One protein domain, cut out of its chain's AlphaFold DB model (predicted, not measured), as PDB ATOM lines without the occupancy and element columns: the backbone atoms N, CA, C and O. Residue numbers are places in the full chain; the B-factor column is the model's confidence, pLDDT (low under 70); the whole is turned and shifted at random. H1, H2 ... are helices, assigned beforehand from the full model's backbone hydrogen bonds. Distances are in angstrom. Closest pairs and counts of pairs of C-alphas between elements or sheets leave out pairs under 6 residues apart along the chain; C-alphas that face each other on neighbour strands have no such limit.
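Overview. This is residues 4 to 72 of the 73 residues of an uncharacterized protein of Oscillibacter sp. NSJ-62 (UniProt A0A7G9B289). Two longer helices, H4 and H5, lie side by side and run the same way, and three shorter helices, H1, H2 and H3, sit over one side of that pair. H1 and H2 meet at about a right angle and make a corner near the last residues of H4, where Arg 19 of H2 comes close to Leu 49, while H3 packs on H1 and comes near H5. The printed part has 69 residues, with five named helices in the order H1, H2, H3, H4, H5 and no named strand; the class is all helix. The whole is compact, with a radius of gyration of the C-alphas of 10.9 A, and rounded, with spans of 28 by 24 by 20 A.

Arrangement. Start at the first printed residue, where H1 takes residues 4 to 10, and go on to H2, residues 15 to 20. These two touch, with the C-alphas of Ala 8 and Ile 15 closest at 5.3 A, and their lines are about perpendicular at 86 degrees. Next look at H3, residues 29 to 32, which touches H1; their closest C-alphas are those of Leu 7 and Ile 31, 6.7 A apart. H2 and H3 are apart, though they follow each other in the chain. Then comes H4, residues 39 to 49. H2 and H4 only just touch, with 3 pairs of C-alphas within 8 A, and the closest are those of Arg 19 and Leu 49 at 5.4 A. They run the same way at a steep tilt of 49 degrees. H1 and H4 are close but not clearly touching, the closest C-alphas being those of Leu 4 and Leu 45 at 5.9 A; their lines are only just about perpendicular, at 72 degrees. Last is H5, residues 59 to 70, which touches H4 with 8 pairs of C-alphas within 8 A. The closest of these are the C-alphas of Leu 39 and Cys 59, 5.2 A apart, and the two helices run the same way at a shallow tilt of 18 degrees. H3 and H5 are close but not clearly touching, with the C-alphas of Leu 32 and Lys 63 closest at 6.3 A. H5 is apart from H1 and from H2. The helix packing is mostly crossed, but only just: of 3 touching pairs with a tilt, 1 is shallow. In the backbone, every O i to N i+4 pair is within hydrogen-bond range in H1, H4 and H5; in H2 it is 0 of 2, beside 3 of 3 O i to N i+3 pairs, and H3 is too short for an O i to N i+4 pair.

Along the chain. Find C-alpha 4 at (47.135, 30.119, -9.519); from there H1 runs 9.9 A to C-alpha 10. H2 spans 9.8 A from Ile 15 to Tyr 20, and H3 spans 5.3 A from Asp 29 to Leu 32. Go to C-alpha 39 at (55.869, 32.760, -18.463), where H4 begins; it is 15.4 A long and ends at Leu 49. H5, the longest helix with 12 residues, covers 16.6 A from Cys 59 to C-alpha 70 at (38.071, 39.506, -17.715).

Size, cuts and confidence. The two C-alphas farthest apart are those of His 12 and Glu 57, at 29.7 A, and the first and last printed C-alphas are 21.1 A apart. The printed part has no cut. The link from H1 to H2 is tight, and the links from H2 to H3, H3 to H4 and H4 to H5 are short, with 8, 6 and 9 residues. The mean pLDDT of the printed part is 90.7, and look for low confidence, under 70, at residue 72.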
ATOM      1  N   LEU A   4      48.502  30.610  -9.744       93.06
ATOM      2  CA  LEU A   4      47.135  30.119  -9.519       93.06
ATOM      3  C   LEU A   4      46.727  30.241  -8.046       93.06
ATOM      4  O   LEU A   4      45.652  30.756  -7.731       93.06
ATOM      5  N   GLU A   5      47.608  29.823  -7.136       93.50
ATOM      6  CA  GLU A   5      47.411  29.966  -5.687       93.50
ATOM      7  C   GLU A   5      47.262  31.435  -5.284       93.50
ATOM      8  O   GLU A   5      46.393  31.787  -4.482       93.50
ATOM      9  N   TYR A   6      48.102  32.307  -5.843       94.06
ATOM     10  CA  TYR A   6      48.067  33.733  -5.551       94.06
ATOM     11  C   TYR A   6      46.777  34.392  -6.042       94.06
ATOM     12  O   TYR A   6      46.190  35.200  -5.312       94.06
ATOM     13  N   LEU A   7      46.306  34.032  -7.239       93.62
ATOM     14  CA  LEU A   7      45.044  34.533  -7.772       93.62
ATOM     15  C   LEU A   7      43.857  34.068  -6.921       93.62
ATOM     16  O   LEU A   7      43.011  34.891  -6.566       93.62
ATOM     17  N   ALA A   8      43.818  32.787  -6.543       93.50
ATOM     18  CA  ALA A   8      42.769  32.230  -5.689       93.50
ATOM     19  C   ALA A   8      42.732  32.936  -4.325       93.50
ATOM     20  O   ALA A   8      41.683  33.402  -3.875       93.50
ATOM     21  N   ARG A   9      43.909  33.126  -3.712       94.00
ATOM     22  CA  ARG A   9      44.055  33.858  -2.450       94.00
ATOM     23  C   ARG A   9      43.594  35.310  -2.564       94.00
ATOM     24  O   ARG A   9      42.890  35.785  -1.676       94.00
ATOM     25  N   SER A  10      43.954  35.997  -3.648       92.81
ATOM     26  CA  SER A  10      43.535  37.384  -3.916       92.81
ATOM     27  C   SER A  10      42.023  37.521  -4.131       92.81
ATOM     28  O   SER A  10      41.460  38.589  -3.908       92.81
ATOM     29  N   ASN A  11      41.359  36.433  -4.530       92.25
ATOM     30  CA  ASN A  11      39.913  36.359  -4.741       92.25
ATOM     31  C   ASN A  11      39.148  35.707  -3.576       92.25
ATOM     32  O   ASN A  11      37.932  35.527  -3.677       92.25
ATOM     33  N   HIS A  12      39.835  35.387  -2.472       93.31
ATOM     34  CA  HIS A  12      39.275  34.713  -1.295       93.31
ATOM     35  C   HIS A  12      38.514  33.420  -1.635       93.31
ATOM     36  O   HIS A  12      37.443  33.159  -1.088       93.31
ATOM     37  N   CYS A  13      39.056  32.614  -2.549       93.25
ATOM     38  CA  CYS A  13      38.454  31.354  -2.978       93.25
ATOM     39  C   CYS A  13      39.492  30.229  -3.078       93.25
ATOM     40  O   CYS A  13      40.695  30.452  -2.918       93.25
ATOM     41  N   LEU A  14      39.024  29.008  -3.339       93.88
ATOM     42  CA  LEU A  14      39.895  27.890  -3.689       93.88
ATOM     43  C   LEU A  14      40.309  27.986  -5.162       93.88
ATOM     44  O   LEU A  14      39.638  28.623  -5.974       93.88
ATOM     45  N   ILE A  15      41.399  27.306  -5.528       92.69
ATOM     46  CA  ILE A  15      41.838  27.212  -6.932       92.69
ATOM     47  C   ILE A  15      40.731  26.589  -7.790       92.69
ATOM     48  O   ILE A  15      40.435  27.100  -8.864       92.69
ATOM     49  N   SER A  16      40.068  25.541  -7.283       91.81
ATOM     50  CA  SER A  16      38.943  24.881  -7.956       91.81
ATOM     51  C   SER A  16      37.802  25.832  -8.299       91.81
ATOM     52  O   SER A  16      37.159  25.658  -9.331       91.81
ATOM     53  N   ASP A  17      37.563  26.842  -7.463       90.88
ATOM     54  CA  ASP A  17      36.459  27.783  -7.651       90.88
ATOM     55  C   ASP A  17      36.734  28.739  -8.814       90.88
ATOM     56  O   ASP A  17      35.796  29.180  -9.475       90.88
ATOM     57  N   LEU A  18      38.008  29.033  -9.106       89.31
ATOM     58  CA  LEU A  18      38.390  29.919 -10.209       89.31
ATOM     59  C   LEU A  18      37.910  29.392 -11.566       89.31
ATOM     60  O   LEU A  18      37.549  30.189 -12.422       89.31
ATOM     61  N   ARG A  19      37.875  28.065 -11.751       85.31
ATOM     62  CA  ARG A  19      37.449  27.439 -13.012       85.31
ATOM     63  C   ARG A  19      35.946  27.563 -13.267       85.31
ATOM     64  O   ARG A  19      35.521  27.594 -14.416       85.31
ATOM     65  N   TYR A  20      35.147  27.589 -12.204       84.88
ATOM     66  CA  TYR A  20      33.683  27.633 -12.296       84.88
ATOM     67  C   TYR A  20      33.113  29.038 -12.106       84.88
ATOM     68  O   TYR A  20      31.910  29.240 -12.272       84.88
ATOM     69  N   ARG A  21      33.955  30.007 -11.738       83.25
ATOM     70  CA  ARG A  21      33.555  31.407 -11.652       83.25
ATOM     71  C   ARG A  21      33.425  32.017 -13.035       83.25
ATOM     72  O   ARG A  21      34.200  31.726 -13.940       83.25
ATOM     73  N   ASP A  22      32.472  32.934 -13.144       82.94
ATOM     74  CA  ASP A  22      32.409  33.847 -14.274       82.94
ATOM     75  C   ASP A  22      33.718  34.661 -14.327       82.94
ATOM     76  O   ASP A  22      34.045  35.331 -13.335       82.94
ATOM     77  N   PRO A  23      34.472  34.617 -15.443       80.25
ATOM     78  CA  PRO A  23      35.703  35.376 -15.610       80.25
ATOM     79  C   PRO A  23      35.566  36.860 -15.272       80.25
ATOM     80  O   PRO A  23      36.497  37.410 -14.690       80.25
ATOM     81  N   GLY A  24      34.415  37.491 -15.541       79.50
ATOM     82  CA  GLY A  24      34.179  38.907 -15.228       79.50
ATOM     83  C   GLY A  24      34.188  39.235 -13.729       79.50
ATOM     84  O   GLY A  24      34.345  40.387 -13.335       79.50
ATOM     85  N   THR A  25      34.064  38.223 -12.866       84.94
ATOM     86  CA  THR A  25      34.067  38.388 -11.401       84.94
ATOM     87  C   THR A  25      35.441  38.171 -10.766       84.94
ATOM     88  O   THR A  25      35.613  38.392  -9.563       84.94
ATOM     89  N   ILE A  26      36.425  37.715 -11.546       89.06
ATOM     90  CA  ILE A  26      37.771  37.426 -11.056       89.06
ATOM     91  C   ILE A  26      38.560  38.733 -10.991       89.06
ATOM     92  O   ILE A  26      38.840  39.371 -12.000       89.06
ATOM     93  N   ARG A  27      38.986  39.121  -9.790       90.00
ATOM     94  CA  ARG A  27      39.862  40.278  -9.583       90.00
ATOM     95  C   ARG A  27      41.275  39.921 -10.025       90.00
ATOM     96  O   ARG A  27      41.938  39.110  -9.374       90.00
ATOM     97  N   ILE A  28      41.725  40.528 -11.120       91.81
ATOM     98  CA  ILE A  28      43.045  40.279 -11.717       91.81
ATOM     99  C   ILE A  28      44.048  41.413 -11.496       91.81
ATOM    100  O   ILE A  28      45.244  41.185 -11.665       91.81
ATOM    101  N   ASP A  29      43.613  42.602 -11.068       89.19
ATOM    102  CA  ASP A  29      44.506  43.748 -10.831       89.19
ATOM    103  C   ASP A  29      45.721  43.392  -9.954       89.19
ATOM    104  O   ASP A  29      46.846  43.698 -10.355       89.19
ATOM    105  N   PRO A  30      45.560  42.642  -8.836       88.12
ATOM    106  CA  PRO A  30      46.689  42.300  -7.974       88.12
ATOM    107  C   PRO A  30      47.753  41.446  -8.663       88.12
ATOM    108  O   PRO A  30      48.906  41.457  -8.244       88.12
ATOM    109  N   ILE A  31      47.382  40.669  -9.687       90.12
ATOM    110  CA  ILE A  31      48.312  39.769 -10.378       90.12
ATOM    111  C   ILE A  31      48.949  40.423 -11.609       90.12
ATOM    112  O   ILE A  31      50.065  40.059 -11.977       90.12
ATOM    113  N   LEU A  32      48.284  41.405 -12.230       89.81
ATOM    114  CA  LEU A  32      48.796  42.088 -13.423       89.81
ATOM    115  C   LEU A  32      50.048  42.925 -13.127       89.81
ATOM    116  O   LEU A  32      50.969  42.962 -13.950       89.81
ATOM    117  N   GLU A  33      50.131  43.525 -11.940       87.50
ATOM    118  CA  GLU A  33      51.285  44.327 -11.506       87.50
ATOM    119  C   GLU A  33      52.513  43.476 -11.144       87.50
ATOM    120  O   GLU A  33      53.629  43.986 -11.049       87.50
ATOM    121  N   ARG A  34      52.349  42.157 -10.988       88.00
ATOM    122  CA  ARG A  34      53.436  41.269 -10.561       88.00
ATOM    123  C   ARG A  34      54.347  40.866 -11.711       88.00
ATOM    124  O   ARG A  34      53.891  40.427 -12.767       88.00
ATOM    125  N   SER A  35      55.653  40.991 -11.505       88.06
ATOM    126  CA  SER A  35      56.695  40.631 -12.479       88.06
ATOM    127  C   SER A  35      57.530  39.419 -12.064       88.06
ATOM    128  O   SER A  35      58.417  39.013 -12.804       88.06
ATOM    129  N   ASP A  36      57.270  38.850 -10.889       93.00
ATOM    130  CA  ASP A  36      58.021  37.727 -10.320       93.00
ATOM    131  C   ASP A  36      57.513  36.346 -10.761       93.00
ATOM    132  O   ASP A  36      58.160  35.340 -10.480       93.00
ATOM    133  N   PHE A  37      56.389  36.285 -11.481       94.31
ATOM    134  CA  PHE A  37      55.868  35.042 -12.049       94.31
ATOM    135  C   PHE A  37      56.441  34.763 -13.437       94.31
ATOM    136  O   PHE A  37      56.518  35.647 -14.294       94.31
ATOM    137  N   SER A  38      56.796  33.501 -13.665       95.44
ATOM    138  CA  SER A  38      57.352  33.038 -14.937       95.44
ATOM    139  C   SER A  38      56.295  32.945 -16.041       95.44
ATOM    140  O   SER A  38      55.104  32.783 -15.774       95.44
ATOM    141  N   LEU A  39      56.738  32.967 -17.300       95.50
ATOM    142  CA  LEU A  39      55.869  32.760 -18.463       95.50
ATOM    143  C   LEU A  39      55.102  31.431 -18.401       95.50
ATOM    144  O   LEU A  39      53.933  31.390 -18.773       95.50
ATOM    145  N   SER A  40      55.739  30.359 -17.912       96.00
ATOM    146  CA  SER A  40      55.073  29.056 -17.757       96.00
ATOM    147  C   SER A  40      53.852  29.184 -16.857       96.00
ATOM    148  O   SER A  40      52.768  28.794 -17.261       96.00
ATOM    149  N   GLN A  41      54.002  29.833 -15.701       96.00
ATOM    150  CA  GLN A  41      52.898  30.024 -14.761       96.00
ATOM    151  C   GLN A  41      51.759  30.845 -15.364       96.00
ATOM    152  O   GLN A  41      50.594  30.537 -15.134       96.00
ATOM    153  N   TRP A  42      52.078  31.870 -16.158       95.94
ATOM    154  CA  TRP A  42      51.066  32.634 -16.886       95.94
ATOM    155  C   TRP A  42      50.316  31.776 -17.906       95.94
ATOM    156  O   TRP A  42      49.090  31.816 -17.947       95.94
ATOM    157  N   ASN A  43      51.027  30.977 -18.700       95.56
ATOM    158  CA  ASN A  43      50.403  30.063 -19.655       95.56
ATOM    159  C   ASN A  43      49.557  28.989 -18.952       95.56
ATOM    160  O   ASN A  43      48.451  28.706 -19.401       95.56
ATOM    161  N   ASP A  44      50.032  28.442 -17.832       94.44
ATOM    162  CA  ASP A  44      49.314  27.440 -17.039       94.44
ATOM    163  C   ASP A  44      48.047  28.033 -16.405       94.44
ATOM    164  O   ASP A  44      46.980  27.423 -16.467       94.44
ATOM    165  N   LEU A  45      48.126  29.260 -15.872       94.25
ATOM    166  CA  LEU A  45      46.965  30.010 -15.386       94.25
ATOM    167  C   LEU A  45      45.924  30.190 -16.494       94.25
ATOM    168  O   LEU A  45      44.740  29.935 -16.282       94.25
ATOM    169  N   LEU A  46      46.351  30.659 -17.664       93.94
ATOM    170  CA  LEU A  46      45.449  30.925 -18.780       93.94
ATOM    171  C   LEU A  46      44.803  29.647 -19.297       93.94
ATOM    172  O   LEU A  46      43.603  29.651 -19.544       93.94
ATOM    173  N   GLN A  47      45.570  28.566 -19.403       93.62
ATOM    174  CA  GLN A  47      45.068  27.249 -19.773       93.62
ATOM    175  C   GLN A  47      44.066  26.709 -18.744       93.62
ATOM    176  O   GLN A  47      43.105  26.042 -19.116       93.62
ATOM    177  N   TYR A  48      44.282  26.999 -17.459       92.44
ATOM    178  CA  TYR A  48      43.384  26.597 -16.379       92.44
ATOM    179  C   TYR A  48      42.065  27.382 -16.380       92.44
ATOM    180  O   TYR A  48      40.998  26.796 -16.202       92.44
ATOM    181  N   LEU A  49      42.130  28.706 -16.561       90.81
ATOM    182  CA  LEU A  49      40.952  29.581 -16.587       90.81
ATOM    183  C   LEU A  49      40.173  29.468 -17.898       90.81
ATOM    184  O   LEU A  49      38.948  29.567 -17.916       90.81
ATOM    185  N   PHE A  50      40.887  29.281 -19.003       90.12
ATOM    186  CA  PHE A  50      40.335  29.213 -20.342       90.12
ATOM    187  C   PHE A  50      40.897  27.956 -21.008       90.12
ATOM    188  O   PHE A  50      41.986  27.990 -21.572       90.12
ATOM    189  N   ASP A  51      40.137  26.856 -20.987       85.38
ATOM    190  CA  ASP A  51      40.544  25.533 -21.506       85.38
ATOM    191  C   ASP A  51      41.125  25.550 -22.948       85.38
ATOM    192  O   ASP A  51      41.762  24.588 -23.368       85.38
ATOM    193  N   ASN A  52      40.947  26.636 -23.715       85.81
ATOM    194  CA  ASN A  52      41.504  26.842 -25.059       85.81
ATOM    195  C   ASN A  52      42.355  28.127 -25.183       85.81
ATOM    196  O   ASN A  52      42.336  28.792 -26.225       85.81
ATOM    197  N   ALA A  53      43.052  28.543 -24.124       90.00
ATOM    198  CA  ALA A  53      43.983  29.665 -24.211       90.00
ATOM    199  C   ALA A  53      45.154  29.336 -25.157       90.00
ATOM    200  O   ALA A  53      45.718  28.243 -25.084       90.00
ATOM    201  N   PRO A  54      45.563  30.267 -26.036       91.44
ATOM    202  CA  PRO A  54      46.809  30.108 -26.769       91.44
ATOM    203  C   PRO A  54      47.998  30.162 -25.800       91.44
ATOM    204  O   PRO A  54      47.928  30.783 -24.738       91.44
ATOM    205  N   ARG A  55      49.106  29.526 -26.183       94.06
ATOM    206  CA  ARG A  55      50.383  29.683 -25.481       94.06
ATOM    207  C   ARG A  55      51.093  30.935 -25.975       94.06
ATOM    208  O   ARG A  55      51.198  31.145 -27.179       94.06
ATOM    209  N   PHE A  56      51.592  31.727 -25.037       96.38
ATOM    210  CA  PHE A  56      52.294  32.977 -25.302       96.38
ATOM    211  C   PHE A  56      53.803  32.818 -25.161       96.38
ATOM    212  O   PHE A  56      54.275  31.963 -24.405       96.38
ATOM    213  N   GLU A  57      54.543  33.684 -25.852       95.94
ATOM    214  CA  GLU A  57      56.010  33.739 -25.823       95.94
ATOM    215  C   GLU A  57      56.530  34.802 -24.845       95.94
ATOM    216  O   GLU A  57      57.712  34.820 -24.502       95.94
ATOM    217  N   SER A  58      55.645  35.664 -24.336       96.44
ATOM    218  CA  SER A  58      55.984  36.677 -23.343       96.44
ATOM    219  C   SER A  58      54.920  36.824 -22.253       96.44
ATOM    220  O   SER A  58      53.718  36.658 -22.476       96.44
ATOM    221  N   CYS A  59      55.355  37.198 -21.043       94.94
ATOM    222  CA  CYS A  59      54.424  37.478 -19.944       94.94
ATOM    223  C   CYS A  59      53.516  38.674 -20.269       94.94
ATOM    224  O   CYS A  59      52.397  38.744 -19.774       94.94
ATOM    225  N   GLY A  60      53.990  39.619 -21.091       94.81
ATOM    226  CA  GLY A  60      53.212  40.781 -21.517       94.81
ATOM    227  C   GLY A  60      51.981  40.387 -22.332       94.81
ATOM    228  O   GLY A  60      50.881  40.848 -22.032       94.81
ATOM    229  N   GLU A  61      52.139  39.487 -23.304       95.75
ATOM    230  CA  GLU A  61      51.017  38.992 -24.110       95.75
ATOM    231  C   GLU A  61      50.027  38.182 -23.270       95.75
ATOM    232  O   GLU A  61      48.818  38.393 -23.372       95.75
ATOM    233  N   ALA A  62      50.528  37.320 -22.381       95.38
ATOM    234  CA  ALA A  62      49.682  36.534 -21.488       95.38
ATOM    235  C   ALA A  62      48.845  37.430 -20.550       95.38
ATOM    236  O   ALA A  62      47.636  37.233 -20.398       95.38
ATOM    237  N   LYS A  63      49.462  38.471 -19.975       94.56
ATOM    238  CA  LYS A  63      48.769  39.484 -19.162       94.56
ATOM    239  C   LYS A  63      47.711  40.236 -19.962       94.56
ATOM    240  O   LYS A  63      46.588  40.399 -19.485       94.56
ATOM    241  N   ALA A  64      48.053  40.678 -21.172       93.75
ATOM    242  CA  ALA A  64      47.127  41.386 -22.048       93.75
ATOM    243  C   ALA A  64      45.919  40.509 -22.417       93.75
ATOM    244  O   ALA A  64      44.780  40.979 -22.392       93.75
ATOM    245  N   TYR A  65      46.148  39.221 -22.688       93.50
ATOM    246  CA  TYR A  65      45.079  38.265 -22.956       93.50
ATOM    247  C   TYR A  65      44.151  38.101 -21.753       93.50
ATOM    248  O   TYR A  65      42.935  38.238 -21.914       93.50
ATOM    249  N   LEU A  66      44.705  37.881 -20.554       92.31
ATOM    250  CA  LEU A  66      43.918  37.769 -19.324       92.31
ATOM    251  C   LEU A  66      43.040  39.007 -19.108       92.31
ATOM    252  O   LEU A  66      41.828  38.883 -18.928       92.31
ATOM    253  N   ALA A  67      43.641  40.197 -19.188       92.00
ATOM    254  CA  ALA A  67      42.932  41.463 -19.036       92.00
ATOM    255  C   ALA A  67      41.798  41.604 -20.058       92.00
ATOM    256  O   ALA A  67      40.679  41.960 -19.700       92.00
ATOM    257  N   SER A  68      42.048  41.244 -21.320       90.62
ATOM    258  CA  SER A  68      41.042  41.323 -22.382       90.62
ATOM    259  C   SER A  68      39.857  40.368 -22.196       90.62
ATOM    260  O   SER A  68      38.786  40.636 -22.736       90.62
ATOM    261  N   ARG A  69      40.041  39.255 -21.473       87.69
ATOM    262  CA  ARG A  69      38.995  38.254 -21.214       87.69
ATOM    263  C   ARG A  69      38.143  38.592 -20.002       87.69
ATOM    264  O   ARG A  69      36.952  38.327 -20.028       87.69
ATOM    265  N   VAL A  70      38.752  39.168 -18.971       85.19
ATOM    266  CA  VAL A  70      38.071  39.506 -17.715       85.19
ATOM    267  C   VAL A  70      37.366  40.859 -17.812       85.19
ATOM    268  O   VAL A  70      36.220  40.972 -17.404       85.19
ATOM    269  N   LEU A  71      38.003  41.870 -18.417       77.44
ATOM    270  CA  LEU A  71      37.479  43.246 -18.472       77.44
ATOM    271  C   LEU A  71      36.442  43.494 -19.585       77.44
ATOM    272  O   LEU A  71      35.910  44.596 -19.682       77.44
ATOM    273  N   LYS A  72      36.190  42.522 -20.471       59.31
ATOM    274  CA  LYS A  72      35.196  42.632 -21.561       59.31
ATOM    275  C   LYS A  72      33.795  42.130 -21.178       59.31
ATOM    276  O   LYS A  72      32.955  41.991 -22.067       59.31
TER     277      LYS A  72